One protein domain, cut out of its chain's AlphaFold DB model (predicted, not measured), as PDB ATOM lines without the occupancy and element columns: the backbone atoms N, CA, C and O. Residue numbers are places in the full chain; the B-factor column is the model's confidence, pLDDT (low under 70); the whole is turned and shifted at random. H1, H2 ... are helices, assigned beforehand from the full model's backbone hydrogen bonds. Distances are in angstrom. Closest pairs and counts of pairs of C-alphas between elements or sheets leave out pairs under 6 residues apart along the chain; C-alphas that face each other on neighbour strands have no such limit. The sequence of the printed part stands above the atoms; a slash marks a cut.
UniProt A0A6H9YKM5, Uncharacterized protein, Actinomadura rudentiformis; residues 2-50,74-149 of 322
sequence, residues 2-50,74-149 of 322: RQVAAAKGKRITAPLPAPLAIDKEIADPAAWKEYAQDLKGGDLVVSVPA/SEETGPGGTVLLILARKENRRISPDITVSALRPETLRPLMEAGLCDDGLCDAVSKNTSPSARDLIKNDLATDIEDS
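What this domain is: This is residues 2 to 50 and 74 to 149 of the 322 residues of an uncharacterized protein of Actinomadura rudentiformis (UniProt A0A6H9YKM5). With little regular structure, this is a rounded body made mostly of loops, with H2 in its middle and H1, H3, H4 and H5 around it. The printed part has 125 residues, 42 of them in five named helices, H1 to H5 along the chain, with no named strand: all helix. It is compact, radius of gyration of the C-alphas 13.4 A, spanning 34 by 33 by 27 A.

How they stand to each other: H1, residues 29 to 39, and H3, residues 106 to 114, touch only at their ends, closest C-alphas Pro 29 and Pro 111, 5.7 A. H3 and H4, residues 122 to 127, form a hairpin, only just touching with 3 pairs of C-alphas within 8 A, the closest Pro 106 and Ser 127, 6.9 A. H2, residues 78 to 87, and H4 only just touch, also with 3 pairs, the closest Ile 86 and Leu 122, 7.3 A. H5, residues 134 to 139, touches no helix. Every O i to N i+4 pair is within hydrogen-bond range in H1, H2, H4 and H5; in H3, 3 of 5.

Where its parts are: H1 runs 15.7 A from C-alpha 29 at (18.006, -94.699, 29.783); H5 ends at C-alpha 139, (-10.894, -88.969, 33.681).

The domain as a whole: Residues 51 to 73 are not printed; C-alphas 50 and 74 are 10.5 A apart. The link H2 to H3 is long. The model's pLDDT is under 70 at residues 2 to 27, 40 to 50, 74 and 149.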
ATOM      1  N   ARG A   2      15.046-103.677  18.744       33.50
ATOM      2  CA  ARG A   2      14.774-103.040  17.428       33.50
ATOM      3  C   ARG A   2      13.581-103.591  16.616       33.50
ATOM      4  O   ARG A   2      13.280-103.059  15.556       33.50
ATOM      5  N   GLN A   3      12.902-104.649  17.071       34.91
ATOM      6  CA  GLN A   3      11.863-105.343  16.287       34.91
ATOM      7  C   GLN A   3      10.461-104.700  16.335       34.91
ATOM      8  O   GLN A   3       9.632-105.040  15.500       34.91
ATOM      9  N   VAL A   4      10.185-103.759  17.249       41.88
ATOM     10  CA  VAL A   4       8.858-103.101  17.353       41.88
ATOM     11  C   VAL A   4       8.835-101.708  16.687       41.88
ATOM     12  O   VAL A   4       7.773-101.151  16.429       41.88
ATOM     13  N   ALA A   5       9.997-101.169  16.314       36.97
ATOM     14  CA  ALA A   5      10.179 -99.771  15.907       36.97
ATOM     15  C   ALA A   5       9.843 -99.423  14.436       36.97
ATOM     16  O   ALA A   5       9.896 -98.258  14.051       36.97
ATOM     17  N   ALA A   6       9.471-100.384  13.584       36.50
ATOM     18  CA  ALA A   6       9.320-100.151  12.137       36.50
ATOM     19  C   ALA A   6       7.859-100.055  11.645       36.50
ATOM     20  O   ALA A   6       7.544-100.503  10.542       36.50
ATOM     21  N   ALA A   7       6.944 -99.487  12.437       38.28
ATOM     22  CA  ALA A   7       5.520 -99.392  12.089       38.28
ATOM     23  C   ALA A   7       5.010 -97.940  12.077       38.28
ATOM     24  O   ALA A   7       4.159 -97.547  12.872       38.28
ATOM     25  N   LYS A   8       5.508 -97.122  11.142       37.97
ATOM     26  CA  LYS A   8       4.978 -95.768  10.919       37.97
ATOM     27  C   LYS A   8       3.562 -95.865  10.326       37.97
ATOM     28  O   LYS A   8       3.392 -96.398   9.233       37.97
ATOM     29  N   GLY A   9       2.554 -95.383  11.055       38.25
ATOM     30  CA  GLY A   9       1.151 -95.353  10.610       38.25
ATOM     31  C   GLY A   9       0.377 -96.682  10.641       38.25
ATOM     32  O   GLY A   9      -0.683 -96.768  10.025       38.25
ATOM     33  N   LYS A  10       0.865 -97.725  11.330       41.84
ATOM     34  CA  LYS A  10       0.164 -99.019  11.456       41.84
ATOM     35  C   LYS A  10      -0.364 -99.199  12.881       41.84
ATOM     36  O   LYS A  10       0.391 -99.032  13.829       41.84
ATOM     37  N   ARG A  11      -1.642 -99.573  13.029       46.38
ATOM     38  CA  ARG A  11      -2.246 -99.946  14.321       46.38
ATOM     39  C   ARG A  11      -1.478-101.143  14.889       46.38
ATOM     40  O   ARG A  11      -1.572-102.242  14.342       46.38
ATOM     41  N   ILE A  12      -0.692-100.934  15.942       48.28
ATOM     42  CA  ILE A  12       0.050-102.017  16.596       48.28
ATOM     43  C   ILE A  12      -0.890-102.699  17.589       48.28
ATOM     44  O   ILE A  12      -0.923-102.355  18.764       48.28
ATOM     45  N   THR A  13      -1.659-103.678  17.118       49.16
ATOM     46  CA  THR A  13      -2.317-104.649  18.001       49.16
ATOM     47  C   THR A  13      -1.304-105.746  18.307       49.16
ATOM     48  O   THR A  13      -1.298-106.799  17.674       49.16
ATOM     49  N   ALA A  14      -0.365-105.472  19.212       44.56
ATOM     50  CA  ALA A  14       0.561-106.499  19.670       44.56
ATOM     51  C   ALA A  14      -0.143-107.345  20.744       44.56
ATOM     52  O   ALA A  14      -0.573-106.775  21.750       44.56
ATOM     53  N   PRO A  15      -0.261-108.680  20.596       41.50
ATOM     54  CA  PRO A  15      -0.461-109.512  21.773       41.50
ATOM     55  C   PRO A  15       0.709-109.212  22.712       41.50
ATOM     56  O   PRO A  15       1.862-109.239  22.276       41.50
ATOM     57  N   LEU A  16       0.401-108.849  23.961       41.81
ATOM     58  CA  LEU A  16       1.401-108.609  24.998       41.81
ATOM     59  C   LEU A  16       2.449-109.728  24.915       41.81
ATOM     60  O   LEU A  16       2.073-110.895  25.071       41.81
ATOM     61  N   PRO A  17       3.726-109.428  24.604       38.34
ATOM     62  CA  PRO A  17       4.746-110.460  24.635       38.34
ATOM     63  C   PRO A  17       4.710-111.093  26.028       38.34
ATOM     64  O   PRO A  17       4.568-110.379  27.027       38.34
ATOM     65  N   ALA A  18       4.796-112.429  26.084       37.56
ATOM     66  CA  ALA A  18       5.015-113.163  27.331       37.56
ATOM     67  C   ALA A  18       6.064-112.405  28.155       37.56
ATOM     68  O   ALA A  18       7.004-111.903  27.527       37.56
ATOM     69  N   PRO A  19       5.865-112.262  29.484       40.66
ATOM     70  CA  PRO A  19       6.517-111.257  30.319       40.66
ATOM     71  C   PRO A  19       7.960-111.108  29.878       40.66
ATOM     72  O   PRO A  19       8.763-112.024  30.059       40.66
ATOM     73  N   LEU A  20       8.230-110.001  29.177       44.12
ATOM     74  CA  LEU A  20       9.569-109.667  28.731       44.12
ATOM     75  C   LEU A  20      10.456-109.850  29.959       44.12
ATOM     76  O   LEU A  20      10.122-109.332  31.024       44.12
ATOM     77  N   ALA A  21      11.521-110.637  29.834       44.56
ATOM     78  CA  ALA A  21      12.560-110.690  30.847       44.56
ATOM     79  C   ALA A  21      13.164-109.279  30.909       44.56
ATOM     80  O   ALA A  21      14.062-108.929  30.147       44.56
ATOM     81  N   ILE A  22      12.570-108.435  31.753       55.72
ATOM     82  CA  ILE A  22      12.832-107.001  31.924       55.72
ATOM     83  C   ILE A  22      14.176-106.788  32.652       55.72
ATOM     84  O   ILE A  22      14.618-105.670  32.891       55.72
ATOM     85  N   ASP A  23      14.883-107.870  32.963       50.91
ATOM     86  CA  ASP A  23      15.739-107.922  34.135       50.91
ATOM     87  C   ASP A  23      17.170-107.418  33.877       50.91
ATOM     88  O   ASP A  23      17.887-107.152  34.840       50.91
ATOM     89  N   LYS A  24      17.627-107.289  32.615       51.59
ATOM     90  CA  LYS A  24      19.034-106.910  32.330       51.59
ATOM     91  C   LYS A  24      19.293-105.953  31.164       51.59
ATOM     92  O   LYS A  24      20.172-105.112  31.296       51.59
ATOM     93  N   GLU A  25      18.558-106.021  30.054       48.78
ATOM     94  CA  GLU A  25      18.800-105.128  28.894       48.78
ATOM     95  C   GLU A  25      18.106-103.756  29.001       48.78
ATOM     96  O   GLU A  25      18.282-102.897  28.145       48.78
ATOM     97  N   ILE A  26      17.326-103.535  30.060       57.59
ATOM     98  CA  ILE A  26      16.398-102.401  30.206       57.59
ATOM     99  C   ILE A  26      16.957-101.249  31.064       57.59
ATOM    100  O   ILE A  26      16.344-100.188  31.189       57.59
ATOM    101  N   ALA A  27      18.145-101.425  31.638       62.22
ATOM    102  CA  ALA A  27      18.721-100.451  32.557       62.22
ATOM    103  C   ALA A  27      19.361 -99.228  31.877       62.22
ATOM    104  O   ALA A  27      19.801 -98.339  32.597       62.22
ATOM    105  N   ASP A  28      19.435 -99.167  30.541       79.81
ATOM    106  CA  ASP A  28      20.012 -98.020  29.828       79.81
ATOM    107  C   ASP A  28      18.933 -96.970  29.473       79.81
ATOM    108  O   ASP A  28      18.100 -97.212  28.589       79.81
ATOM    109  N   PRO A  29      18.939 -95.779  30.105       78.31
ATOM    110  CA  PRO A  29      18.006 -94.699  29.783       78.31
ATOM    111  C   PRO A  29      18.110 -94.211  28.328       78.31
ATOM    112  O   PRO A  29      17.143 -93.664  27.791       78.31
ATOM    113  N   ALA A  30      19.262 -94.388  27.667       81.50
ATOM    114  CA  ALA A  30      19.448 -93.985  26.276       81.50
ATOM    115  C   ALA A  30      18.638 -94.867  25.313       81.50
ATOM    116  O   ALA A  30      17.982 -94.342  24.410       81.50
ATOM    117  N   ALA A  31      18.599 -96.181  25.560       81.44
ATOM    118  CA  ALA A  31      17.812 -97.126  24.769       81.44
ATOM    119  C   ALA A  31      16.309 -96.802  24.822       81.44
ATOM    120  O   ALA A  31      15.609 -96.873  23.809       81.44
ATOM    121  N   TRP A  32      15.816 -96.366  25.986       81.50
ATOM    122  CA  TRP A  32      14.429 -95.934  26.149       81.50
ATOM    123  C   TRP A  32      14.090 -94.676  25.350       81.50
ATOM    124  O   TRP A  32      13.010 -94.594  24.763       81.50
ATOM    125  N   LYS A  33      15.013 -93.710  25.279       82.75
ATOM    126  CA  LYS A  33      14.829 -92.504  24.460       82.75
ATOM    127  C   LYS A  33      14.794 -92.819  22.969       82.75
ATOM    128  O   LYS A  33      13.954 -92.254  22.275       82.75
ATOM    129  N   GLU A  34      15.673 -93.696  22.483       81.12
ATOM    130  CA  GLU A  34      15.676 -94.141  21.078       81.12
ATOM    131  C   GLU A  34      14.346 -94.827  20.736       81.12
ATOM    132  O   GLU A  34      13.657 -94.432  19.797       81.12
ATOM    133  N   TYR A  35      13.899 -95.752  21.587       79.00
ATOM    134  CA  TYR A  35      12.636 -96.459  21.390       79.00
ATOM    135  C   TYR A  35      11.410 -95.530  21.410       79.00
ATOM    136  O   TYR A  35      10.527 -95.619  20.555       79.00
ATOM    137  N   ALA A  36      11.360 -94.591  22.358       79.75
ATOM    138  CA  ALA A  36      10.294 -93.599  22.416       79.75
ATOM    139  C   ALA A  36      10.299 -92.672  21.191       79.75
ATOM    140  O   ALA A  36       9.236 -92.213  20.776       79.75
ATOM    141  N   GLN A  37      11.467 -92.385  20.600       80.94
ATOM    142  CA  GLN A  37      11.569 -91.617  19.356       80.94
ATOM    143  C   GLN A  37      11.003 -92.375  18.157       80.94
ATOM    144  O   GLN A  37      10.269 -91.768  17.375       80.94
ATOM    145  N   ASP A  38      11.261 -93.677  18.055       75.12
ATOM    146  CA  ASP A  38      10.713 -94.517  16.988       75.12
ATOM    147  C   ASP A  38       9.178 -94.604  17.051       75.12
ATOM    148  O   ASP A  38       8.493 -94.552  16.026       75.12
ATOM    149  N   LEU A  39       8.610 -94.623  18.262       72.56
ATOM    150  CA  LEU A  39       7.159 -94.620  18.470       72.56
ATOM    151  C   LEU A  39       6.476 -93.283  18.133       72.56
ATOM    152  O   LEU A  39       5.261 -93.263  17.932       72.56
ATOM    153  N   LYS A  40       7.212 -92.167  17.987       66.50
ATOM    154  CA  LYS A  40       6.625 -90.844  17.665       66.50
ATOM    155  C   LYS A  40       5.873 -90.816  16.331       66.50
ATOM    156  O   LYS A  40       5.123 -89.876  16.085       66.50
ATOM    157  N   GLY A  41       6.099 -91.800  15.459       63.72
ATOM    158  CA  GLY A  41       5.457 -91.902  14.150       63.72
ATOM    159  C   GLY A  41       4.185 -92.756  14.094       63.72
ATOM    160  O   GLY A  41       3.640 -92.897  12.997       63.72
ATOM    161  N   GLY A  42       3.735 -93.359  15.201       65.38
ATOM    162  CA  GLY A  42       2.609 -94.301  15.204       65.38
ATOM    163  C   GLY A  42       1.590 -94.066  16.321       65.38
ATOM    164  O   GLY A  42       1.932 -93.633  17.422       65.38
ATOM    165  N   ASP A  43       0.329 -94.391  16.033       63.12
ATOM    166  CA  ASP A  43      -0.717 -94.525  17.046       63.12
ATOM    167  C   ASP A  43      -0.508 -95.856  17.779       63.12
ATOM    168  O   ASP A  43      -0.686 -96.934  17.199       63.12
ATOM    169  N   LEU A  44      -0.115 -95.795  19.052       69.25
ATOM    170  CA  LEU A  44      -0.005 -96.987  19.885       69.25
ATOM    171  C   LEU A  44      -1.368 -97.293  20.505       69.25
ATOM    172  O   LEU A  44      -1.815 -96.631  21.434       69.25
ATOM    173  N   VAL A  45      -2.032 -98.324  19.989       68.00
ATOM    174  CA  VAL A  45      -3.320 -98.777  20.516       68.00
ATOM    175  C   VAL A  45      -3.090-100.024  21.355       68.00
ATOM    176  O   VAL A  45      -2.866-101.105  20.815       68.00
ATOM    177  N   VAL A  46      -3.166 -99.884  22.678       67.50
ATOM    178  CA  VAL A  46      -3.107-101.030  23.588       67.50
ATOM    179  C   VAL A  46      -4.518-101.585  23.732       67.50
ATOM    180  O   VAL A  46      -5.316-101.122  24.542       67.50
ATOM    181  N   SER A  47      -4.845-102.572  22.903       63.34
ATOM    182  CA  SER A  47      -6.065-103.363  23.042       63.34
ATOM    183  C   SER A  47      -5.697-104.759  23.519       63.34
ATOM    184  O   SER A  47      -4.990-105.481  22.811       63.34
ATOM    185  N   VAL A  48      -6.184-105.154  24.692       58.56
ATOM    186  CA  VAL A  48      -6.144-106.560  25.091       58.56
ATOM    187  C   VAL A  48      -7.180-107.289  24.226       58.56
ATOM    188  O   VAL A  48      -8.323-106.835  24.130       58.56
ATOM    189  N   PRO A  49      -6.797-108.343  23.482       50.38
ATOM    190  CA  PRO A  49      -7.768-109.107  22.721       50.38
ATOM    191  C   PRO A  49      -8.687-109.802  23.720       50.38
ATOM    192  O   PRO A  49      -8.217-110.668  24.457       50.38
ATOM    193  N   ALA A  50      -9.969-109.419  23.721       52.53
ATOM    194  CA  ALA A  50     -10.997-110.011  24.570       52.53
ATOM    195  C   ALA A  50     -10.825-111.531  24.573       52.53
ATOM    196  O   ALA A  50     -10.915-112.178  23.520       52.53
ATOM    197  N   SER A  74     -11.681-108.920  35.107       67.38
ATOM    198  CA  SER A  74     -10.989-107.666  34.833       67.38
ATOM    199  C   SER A  74      -9.689-107.984  34.102       67.38
ATOM    200  O   SER A  74      -8.834-108.703  34.624       67.38
ATOM    201  N   GLU A  75      -9.561-107.501  32.871       88.19
ATOM    202  CA  GLU A  75      -8.342-107.674  32.092       88.19
ATOM    203  C   GLU A  75      -7.286-106.688  32.613       88.19
ATOM    204  O   GLU A  75      -7.541-105.490  32.755       88.19
ATOM    205  N   GLU A  76      -6.099-107.200  32.938       91.44
ATOM    206  CA  GLU A  76      -4.961-106.391  33.379       91.44
ATOM    207  C   GLU A  76      -3.989-106.155  32.217       91.44
ATOM    208  O   GLU A  76      -3.700-107.069  31.442       91.44
ATOM    209  N   THR A  77      -3.428-104.944  32.115       89.44
ATOM    210  CA  THR A  77      -2.415-104.620  31.089       89.44
ATOM    211  C   THR A  77      -1.119-105.415  31.247       89.44
ATOM    212  O   THR A  77      -0.365-105.569  30.284       89.44
ATOM    213  N   GLY A  78      -0.815-105.879  32.459       92.00
ATOM    214  CA  GLY A  78       0.500-106.387  32.822       92.00
ATOM    215  C   GLY A  78       1.573-105.284  32.846       92.00
ATOM    216  O   GLY A  78       1.384-104.189  32.307       92.00
ATOM    217  N   PRO A  79       2.755-105.561  33.429       89.94
ATOM    218  CA  PRO A  79       3.838-104.579  33.531       89.94
ATOM    219  C   PRO A  79       4.340-104.117  32.154       89.94
ATOM    220  O   PRO A  79       4.607-102.936  31.957       89.94
ATOM    221  N   GLY A  80       4.405-105.020  31.168       88.94
ATOM    222  CA  GLY A  80       4.806-104.670  29.801       88.94
ATOM    223  C   GLY A  80       3.823-103.717  29.113       88.94
ATOM    224  O   GLY A  80       4.249-102.768  28.457       88.94
ATOM    225  N   GLY A  81       2.516-103.921  29.303       90.88
ATOM    226  CA  GLY A  81       1.483-103.043  28.747       90.88
ATOM    227  C   GLY A  81       1.505-101.655  29.375       90.88
ATOM    228  O   GLY A  81       1.378-100.660  28.667       90.88
ATOM    229  N   THR A  82       1.755-101.573  30.685       93.50
ATOM    230  CA  THR A  82       1.899-100.285  31.375       93.50
ATOM    231  C   THR A  82       3.137 -99.518  30.902       93.50
ATOM    232  O   THR A  82       3.058 -98.314  30.676       93.50
ATOM    233  N   VAL A  83       4.269-100.194  30.675       93.44
ATOM    234  CA  VAL A  83       5.465 -99.553  30.098       93.44
ATOM    235  C   VAL A  83       5.178 -99.012  28.695       93.44
ATOM    236  O   VAL A  83       5.534 -97.875  28.392       93.44
ATOM    237  N   LEU A  84       4.482 -99.780  27.852       92.19
ATOM    238  CA  LEU A  84       4.054 -99.318  26.529       92.19
ATOM    239  C   LEU A  84       3.144 -98.082  26.611       92.19
ATOM    240  O   LEU A  84       3.309 -97.158  25.817       92.19
ATOM    241  N   LEU A  85       2.238 -98.030  27.590       92.56
ATOM    242  CA  LEU A  85       1.373 -96.871  27.823       92.56
ATOM    243  C   LEU A  85       2.173 -95.608  28.190       92.56
ATOM    244  O   LEU A  85       1.855 -94.529  27.698       92.56
ATOM    245  N   ILE A  86       3.225 -95.737  29.006       93.44
ATOM    246  CA  ILE A  86       4.110 -94.614  29.372       93.44
ATOM    247  C   ILE A  86       4.903 -94.122  28.158       93.44
ATOM    248  O   ILE A  86       5.035 -92.921  27.948       93.44
ATOM    249  N   LEU A  87       5.397 -95.049  27.334       92.50
ATOM    250  CA  LEU A  87       6.187 -94.730  26.140       92.50
ATOM    251  C   LEU A  87       5.363 -94.072  25.032       92.50
ATOM    252  O   LEU A  87       5.913 -93.348  24.199       92.50
ATOM    253  N   ALA A  88       4.054 -94.322  25.002       90.25
ATOM    254  CA  ALA A  88       3.156 -93.602  24.121       90.25
ATOM    255  C   ALA A  88       3.086 -92.127  24.528       90.25
ATOM    256  O   ALA A  88       2.984 -91.780  25.706       90.25
ATOM    257  N   ARG A  89       3.080 -91.245  23.529       88.06
ATOM    258  CA  ARG A  89       2.784 -89.825  23.742       88.06
ATOM    259  C   ARG A  89       1.369 -89.649  24.266       88.06
ATOM    260  O   ARG A  89       0.492 -90.426  23.893       88.06
ATOM    261  N   LYS A  90       1.145 -88.596  25.052       89.25
ATOM    262  CA  LYS A  90      -0.156 -88.270  25.646       89.25
ATOM    263  C   LYS A  90      -1.307 -88.349  24.634       89.25
ATOM    264  O   LYS A  90      -2.321 -88.970  24.926       89.25
ATOM    265  N   GLU A  91      -1.120 -87.822  23.424       86.38
ATOM    266  CA  GLU A  91      -2.158 -87.786  22.382       86.38
ATOM    267  C   GLU A  91      -2.477 -89.163  21.772       86.38
ATOM    268  O   GLU A  91      -3.533 -89.349  21.167       86.38
ATOM    269  N   ASN A  92      -1.570 -90.129  21.930       87.50
ATOM    270  CA  ASN A  92      -1.655 -91.458  21.326       87.50
ATOM    271  C   ASN A  92      -1.925 -92.560  22.359       87.50
ATOM    272  O   ASN A  92      -1.982 -93.729  21.991       87.50
ATOM    273  N   ARG A  93      -2.087 -92.222  23.644       91.44
ATOM    274  CA  ARG A  93      -2.428 -93.183  24.699       91.44
ATOM    275  C   ARG A  93      -3.894 -93.560  24.573       91.44
ATOM    276  O   ARG A  93      -4.752 -92.829  25.049       91.44
ATOM    277  N   ARG A  94      -4.193 -94.697  23.945       91.00
ATOM    278  CA  ARG A  94      -5.563 -95.223  23.863       91.00
ATOM    279  C   ARG A  94      -5.706 -96.500  24.670       91.00
ATOM    280  O   ARG A  94      -4.945 -97.443  24.452       91.00
ATOM    281  N   ILE A  95      -6.683 -96.524  25.572       92.69
ATOM    282  CA  ILE A  95      -6.954 -97.654  26.464       92.69
ATOM    283  C   ILE A  95      -8.463 -97.898  26.574       92.69
ATOM    284  O   ILE A  95      -9.251 -96.959  26.501       92.69
ATOM    285  N   SER A  96      -8.868 -99.163  26.722       92.06
ATOM    286  CA  SER A  96     -10.263 -99.497  27.035       92.06
ATOM    287  C   SER A  96     -10.571 -99.135  28.495       92.06
ATOM    288  O   SER A  96      -9.754 -99.449  29.367       92.06
ATOM    289  N   PRO A  97     -11.726 -98.512  28.792       93.25
ATOM    290  CA  PRO A  97     -12.073 -98.062  30.140       93.25
ATOM    291  C   PRO A  97     -12.198 -99.213  31.147       93.25
ATOM    292  O   PRO A  97     -12.047 -98.998  32.349       93.25
ATOM    293  N   ASP A  98     -12.441-100.434  30.679       91.50
ATOM    294  CA  ASP A  98     -12.683-101.592  31.546       91.50
ATOM    295  C   ASP A  98     -11.396-102.345  31.928       91.50
ATOM    296  O   ASP A  98     -11.435-103.330  32.667       91.50
ATOM    297  N   ILE A  99     -10.240-101.871  31.454       91.88
ATOM    298  CA  ILE A  99      -8.936-102.468  31.747       91.88
ATOM    299  C   ILE A  99      -8.365-101.900  33.054       91.88
ATOM    300  O   ILE A  99      -8.457-100.706  33.350       91.88
ATOM    301  N   THR A 100      -7.715-102.762  33.832       94.25
ATOM    302  CA  THR A 100      -6.924-102.357  35.000       94.25
ATOM    303  C   THR A 100      -5.459-102.211  34.597       94.25
ATOM    304  O   THR A 100      -4.868-103.131  34.027       94.25
ATOM    305  N   VAL A 101      -4.850-101.058  34.880       94.44
ATOM    306  CA  VAL A 101      -3.448-100.813  34.526       94.44
ATOM    307  C   VAL A 101      -2.555-101.326  35.642       94.44
ATOM    308  O   VAL A 101      -2.613-100.833  36.765       94.44
ATOM    309  N   SER A 102      -1.724-102.325  35.352       94.19
ATOM    310  CA  SER A 102      -0.830-102.904  36.355       94.19
ATOM    311  C   SER A 102       0.161-101.855  36.857       94.19
ATOM    312  O   SER A 102       0.836-101.208  36.051       94.19
ATOM    313  N   ALA A 103       0.275-101.715  38.179       94.31
ATOM    314  CA  ALA A 103       1.275-100.849  38.794       94.31
ATOM    315  C   ALA A 103       2.697-101.269  38.383       94.31
ATOM    316  O   ALA A 103       3.008-102.462  38.271       94.31
ATOM    317  N   LEU A 104       3.571-100.286  38.164       93.81
ATOM    318  CA  LEU A 104       4.981-100.543  37.890       93.81
ATOM    319  C   LEU A 104       5.781-100.500  39.179       93.81
ATOM    320  O   LEU A 104       5.566 -99.650  40.041       93.81
ATOM    321  N   ARG A 105       6.747-101.411  39.288       92.69
ATOM    322  CA  ARG A 105       7.651-101.403  40.430       92.69
ATOM    323  C   ARG A 105       8.610-100.205  40.342       92.69
ATOM    324  O   ARG A 105       8.960 -99.794  39.226       92.69
ATOM    325  N   PRO A 106       9.085 -99.668  41.479       92.69
ATOM    326  CA  PRO A 106      10.018 -98.541  41.502       92.69
ATOM    327  C   PRO A 106      11.283 -98.769  40.665       92.69
ATOM    328  O   PRO A 106      11.802 -97.831  40.062       92.69
ATOM    329  N   GLU A 107      11.753-100.017  40.568       90.50
ATOM    330  CA  GLU A 107      12.949-100.373  39.800       90.50
ATOM    331  C   GLU A 107      12.756-100.170  38.292       90.50
ATOM    332  O   GLU A 107      13.710 -99.830  37.597       90.50
ATOM    333  N   THR A 108      11.529-100.343  37.786       91.00
ATOM    334  CA  THR A 108      11.174-100.092  36.379       91.00
ATOM    335  C   THR A 108      10.835 -98.624  36.133       91.00
ATOM    336  O   THR A 108      11.126 -98.099  35.061       91.00
ATOM    337  N   LEU A 109      10.246 -97.942  37.118       92.31
ATOM    338  CA  LEU A 109       9.873 -96.530  36.998       92.31
ATOM    339  C   LEU A 109      11.078 -95.592  36.985       92.31
ATOM    340  O   LEU A 109      11.093 -94.644  36.203       92.31
ATOM    341  N   ARG A 110      12.102 -95.851  37.807       92.81
ATOM    342  CA  ARG A 110      13.264 -94.960  37.918       92.81
ATOM    343  C   ARG A 110      13.970 -94.717  36.567       92.81
ATOM    344  O   ARG A 110      14.136 -93.549  36.225       92.81
ATOM    345  N   PRO A 111      14.302 -95.740  35.751       90.75
ATOM    346  CA  PRO A 111      14.873 -95.520  34.418       90.75
ATOM    347  C   PRO A 111      13.963 -94.719  33.476       90.75
ATOM    348  O   PRO A 111      14.455 -93.922  32.683       90.75
ATOM    349  N   LEU A 112      12.639 -94.898  33.564       92.06
ATOM    350  CA  LEU A 112      11.672 -94.148  32.751       92.06
ATOM    351  C   LEU A 112      11.616 -92.667  33.162       92.06
ATOM    352  O   LEU A 112      11.549 -91.788  32.301       92.06
ATOM    353  N   MET A 113      11.710 -92.385  34.466       92.12
ATOM    354  CA  MET A 113      11.816 -91.023  35.001       92.12
ATOM    355  C   MET A 113      13.134 -90.356  34.588       92.12
ATOM    356  O   MET A 113      13.119 -89.234  34.091       92.12
ATOM    357  N   GLU A 114      14.266 -91.052  34.728       92.25
ATOM    358  CA  GLU A 114      15.592 -90.563  34.314       92.25
ATOM    359  C   GLU A 114      15.672 -90.322  32.797       92.25
ATOM    360  O   GLU A 114      16.326 -89.385  32.330       92.25
ATOM    361  N   ALA A 115      14.959 -91.129  32.010       91.56
ATOM    362  CA  ALA A 115      14.822 -90.935  30.573       91.56
ATOM    363  C   ALA A 115      13.911 -89.746  30.200       91.56
ATOM    364  O   ALA A 115      13.882 -89.363  29.028       91.56
ATOM    365  N   GLY A 116      13.203 -89.135  31.157       92.19
ATOM    366  CA  GLY A 116      12.258 -88.044  30.906       92.19
ATOM    367  C   GLY A 116      11.020 -88.496  30.130       92.19
ATOM    368  O   GLY A 116      10.496 -87.732  29.328       92.19
ATOM    369  N   LEU A 117      10.605 -89.753  30.312       90.94
ATOM    370  CA  LEU A 117       9.416 -90.341  29.677       90.94
ATOM    371  C   LEU A 117       8.172 -90.281  30.575       90.94
ATOM    372  O   LEU A 117       7.084 -90.678  30.167       90.94
ATOM    373  N   CYS A 118       8.341 -89.822  31.811       90.06
ATOM    374  CA  CYS A 118       7.255 -89.608  32.750       90.06
ATOM    375  C   CYS A 118       6.671 -88.206  32.578       90.06
ATOM    376  O   CYS A 118       7.298 -87.227  32.976       90.06
ATOM    377  N   ASP A 119       5.455 -88.134  32.040       84.19
ATOM    378  CA  ASP A 119       4.692 -86.891  31.887       84.19
ATOM    379  C   ASP A 119       3.605 -86.749  32.970       84.19
ATOM    380  O   ASP A 119       3.099 -87.759  33.472       84.19
ATOM    381  N   ASP A 120       3.227 -85.497  33.272       73.19
ATOM    382  CA  ASP A 120       1.968 -84.987  33.864       73.19
ATOM    383  C   ASP A 120       1.207 -85.879  34.871       73.19
ATOM    384  O   ASP A 120      -0.020 -85.877  34.916       73.19
ATOM    385  N   GLY A 121       1.906 -86.648  35.707       88.50
ATOM    386  CA  GLY A 121       1.289 -87.484  36.740       88.50
ATOM    387  C   GLY A 121       0.878 -88.895  36.300       88.50
ATOM    388  O   GLY A 121       0.347 -89.643  37.123       88.50
ATOM    389  N   LEU A 122       1.176 -89.330  35.066       92.31
ATOM    390  CA  LEU A 122       0.957 -90.732  34.668       92.31
ATOM    391  C   LEU A 122       1.850 -91.680  35.479       92.31
ATOM    392  O   LEU A 122       1.377 -92.700  35.977       92.31
ATOM    393  N   CYS A 123       3.123 -91.326  35.668       94.06
ATOM    394  CA  CYS A 123       4.033 -92.116  36.499       94.06
ATOM    395  C   CYS A 123       3.624 -92.124  37.975       94.06
ATOM    396  O   CYS A 123       3.761 -93.151  38.634       94.06
ATOM    397  N   ASP A 124       3.033 -91.037  38.476       93.81
ATOM    398  CA  ASP A 124       2.474 -90.991  39.830       93.81
ATOM    399  C   ASP A 124       1.219 -91.858  39.967       93.81
ATOM    400  O   ASP A 124       0.967 -92.427  41.028       93.81
ATOM    401  N   ALA A 125       0.425 -91.978  38.901       93.38
ATOM    402  CA  ALA A 125      -0.737 -92.856  38.880       93.38
ATOM    403  C   ALA A 125      -0.324 -94.335  38.904       93.38
ATOM    404  O   ALA A 125      -0.926 -95.119  39.635       93.38
ATOM    405  N   VAL A 126       0.719 -94.717  38.158       93.81
ATOM    406  CA  VAL A 126       1.170 -96.120  38.083       93.81
ATOM    407  C   VAL A 126       2.146 -96.534  39.192       93.81
ATOM    408  O   VAL A 126       2.411 -97.728  39.335       93.81
ATOM    409  N   SER A 127       2.683 -95.590  39.973       91.94
ATOM    410  CA  SER A 127       3.639 -95.865  41.059       91.94
ATOM    411  C   SER A 127       2.988 -96.212  42.398       91.94
ATOM    412  O   SER A 127       3.636 -96.808  43.256       91.94
ATOM    413  N   LYS A 128       1.712 -95.862  42.607       80.69
ATOM    414  CA  LYS A 128       1.067 -95.847  43.935       80.69
ATOM    415  C   LYS A 128       0.773 -97.214  44.576       80.69
ATOM    416  O   LYS A 128       0.024 -97.261  45.544       80.69
ATOM    417  N   ASN A 129       1.345 -98.324  44.108       72.19
ATOM    418  CA  ASN A 129       1.010 -99.712  44.499       72.19
ATOM    419  C   ASN A 129      -0.472-100.112  44.324       72.19
ATOM    420  O   ASN A 129      -0.803-101.291  44.419       72.19
ATOM    421  N   THR A 130      -1.361 -99.169  44.031       83.94
ATOM    422  CA  THR A 130      -2.725 -99.393  43.572       83.94
ATOM    423  C   THR A 130      -2.713 -99.356  42.055       83.94
ATOM    424  O   THR A 130      -2.410 -98.318  41.480       83.94
ATOM    425  N   SER A 131      -3.025-100.477  41.406       88.81
ATOM    426  CA  SER A 131      -3.249-100.533  39.958       88.81
ATOM    427  C   SER A 131      -4.388 -99.571  39.588       88.81
ATOM    428  O   SER A 131      -5.533 -99.852  39.961       88.81
ATOM    429  N   PRO A 132      -4.125 -98.420  38.935       93.00
ATOM    430  CA  PRO A 132      -5.187 -97.476  38.617       93.00
ATOM    431  C   PRO A 132      -6.142 -98.084  37.586       93.00
ATOM    432  O   PRO A 132      -5.733 -98.830  36.689       93.00
ATOM    433  N   SER A 133      -7.429 -97.752  37.696       93.81
ATOM    434  CA  SER A 133      -8.383 -98.120  36.652       93.81
ATOM    435  C   SER A 133      -8.114 -97.286  35.396       93.81
ATOM    436  O   SER A 133      -7.757 -96.108  35.489       93.81
ATOM    437  N   ALA A 134      -8.306 -97.862  34.205       93.75
ATOM    438  CA  ALA A 134      -8.186 -97.102  32.962       93.75
ATOM    439  C   ALA A 134      -9.147 -95.898  32.930       93.75
ATOM    440  O   ALA A 134      -8.776 -94.835  32.437       93.75
ATOM    441  N   ARG A 135     -10.336 -96.014  33.542       94.62
ATOM    442  CA  ARG A 135     -11.277 -94.892  33.727       94.62
ATOM    443  C   ARG A 135     -10.677 -93.729  34.502       94.62
ATOM    444  O   ARG A 135     -10.921 -92.586  34.127       94.62
ATOM    445  N   ASP A 136      -9.897 -93.987  35.550       94.94
ATOM    446  CA  ASP A 136      -9.240 -92.915  36.303       94.94
ATOM    447  C   ASP A 136      -8.177 -92.220  35.455       94.94
ATOM    448  O   ASP A 136      -8.052 -90.997  35.504       94.94
ATOM    449  N   LEU A 137      -7.440 -92.972  34.632       94.31
ATOM    450  CA  LEU A 137      -6.481 -92.383  33.696       94.31
ATOM    451  C   LEU A 137      -7.184 -91.525  32.637       94.31
ATOM    452  O   LEU A 137      -6.733 -90.418  32.363       94.31
ATOM    453  N   ILE A 138      -8.312 -91.994  32.096       94.00
ATOM    454  CA  ILE A 138      -9.117 -91.244  31.121       94.00
ATOM    455  C   ILE A 138      -9.703 -89.977  31.755       94.00
ATOM    456  O   ILE A 138      -9.588 -88.885  31.206       94.00
ATOM    457  N   LYS A 139     -10.279 -90.090  32.956       94.25
ATOM    458  CA  LYS A 139     -10.894 -88.969  33.681       94.25
ATOM    459  C   LYS A 139      -9.893 -87.861  34.020       94.25
ATOM    460  O   LYS A 139     -10.278 -86.695  34.056       94.25
ATOM    461  N   ASN A 140      -8.638 -88.221  34.278       94.12
ATOM    462  CA  ASN A 140      -7.560 -87.274  34.566       94.12
ATOM    463  C   ASN A 140      -6.816 -86.797  33.303       94.12
ATOM    464  O   ASN A 140      -5.754 -86.194  33.435       94.12
ATOM    465  N   ASP A 141      -7.339 -87.065  32.100       93.25
ATOM    466  CA  ASP A 141      -6.715 -86.687  30.821       93.25
ATOM    467  C   ASP A 141      -5.301 -87.282  30.636       93.25
ATOM    468  O   ASP A 141      -4.438 -86.713  29.974       93.25
ATOM    469  N   LEU A 142      -5.028 -88.444  31.239       93.81
ATOM    470  CA  LEU A 142      -3.748 -89.156  31.113       93.81
ATOM    471  C   LEU A 142      -3.757 -90.186  29.974       93.81
ATOM    472  O   LEU A 142      -2.691 -90.595  29.506       93.81
ATOM    473  N   ALA A 143      -4.949 -90.602  29.543       93.25
ATOM    474  CA  ALA A 143      -5.197 -91.476  28.403       93.25
ATOM    475  C   ALA A 143      -6.533 -91.111  27.734       93.25
ATOM    476  O   ALA A 143      -7.381 -90.453  28.329       93.25
ATOM    477  N   THR A 144      -6.737 -91.556  26.501       92.12
ATOM    478  CA  THR A 144      -7.988 -91.410  25.751       92.12
ATOM    479  C   THR A 144      -8.705 -92.752  25.681       92.12
ATOM    480  O   THR A 144      -8.075 -93.803  25.528       92.12
ATOM    481  N   ASP A 145     -10.031 -92.720  25.771       92.25
ATOM    482  CA  ASP A 145     -10.852 -93.905  25.565       92.25
ATOM    483  C   ASP A 145     -10.730 -94.390  24.109       92.25
ATOM    484  O   ASP A 145     -10.775 -93.608  23.151       92.25
ATOM    485  N   ILE A 146     -10.552 -95.696  23.925       88.69
ATOM    486  CA  ILE A 146     -10.513 -96.298  22.596       88.69
ATOM    487  C   ILE A 146     -11.846 -96.128  21.849       88.69
ATOM    488  O   ILE A 146     -11.829 -95.972  20.626       88.69
ATOM    489  N   GLU A 147     -12.976 -96.105  22.557       84.69
ATOM    490  CA  GLU A 147     -14.319 -95.958  21.986       84.69
ATOM    491  C   GLU A 147     -14.634 -94.503  21.620       84.69
ATOM    492  O   GLU A 147     -15.277 -94.240  20.601       84.69
ATOM    493  N   ASP A 148     -14.068 -93.545  22.356       79.06
ATOM    494  CA  ASP A 148     -14.242 -92.109  22.095       79.06
ATOM    495  C   ASP A 148     -13.441 -91.618  20.872       79.06
ATOM    496  O   ASP A 148     -13.496 -90.462  20.459       79.06
ATOM    497  N   SER A 149     -12.753 -92.532  20.183       64.50
ATOM    498  CA  SER A 149     -12.092 -92.262  18.901       64.50
ATOM    499  C   SER A 149     -13.069 -91.851  17.784       64.50
ATOM    500  O   SER A 149     -12.631 -91.328  16.758       64.50
TER     501      SER A 149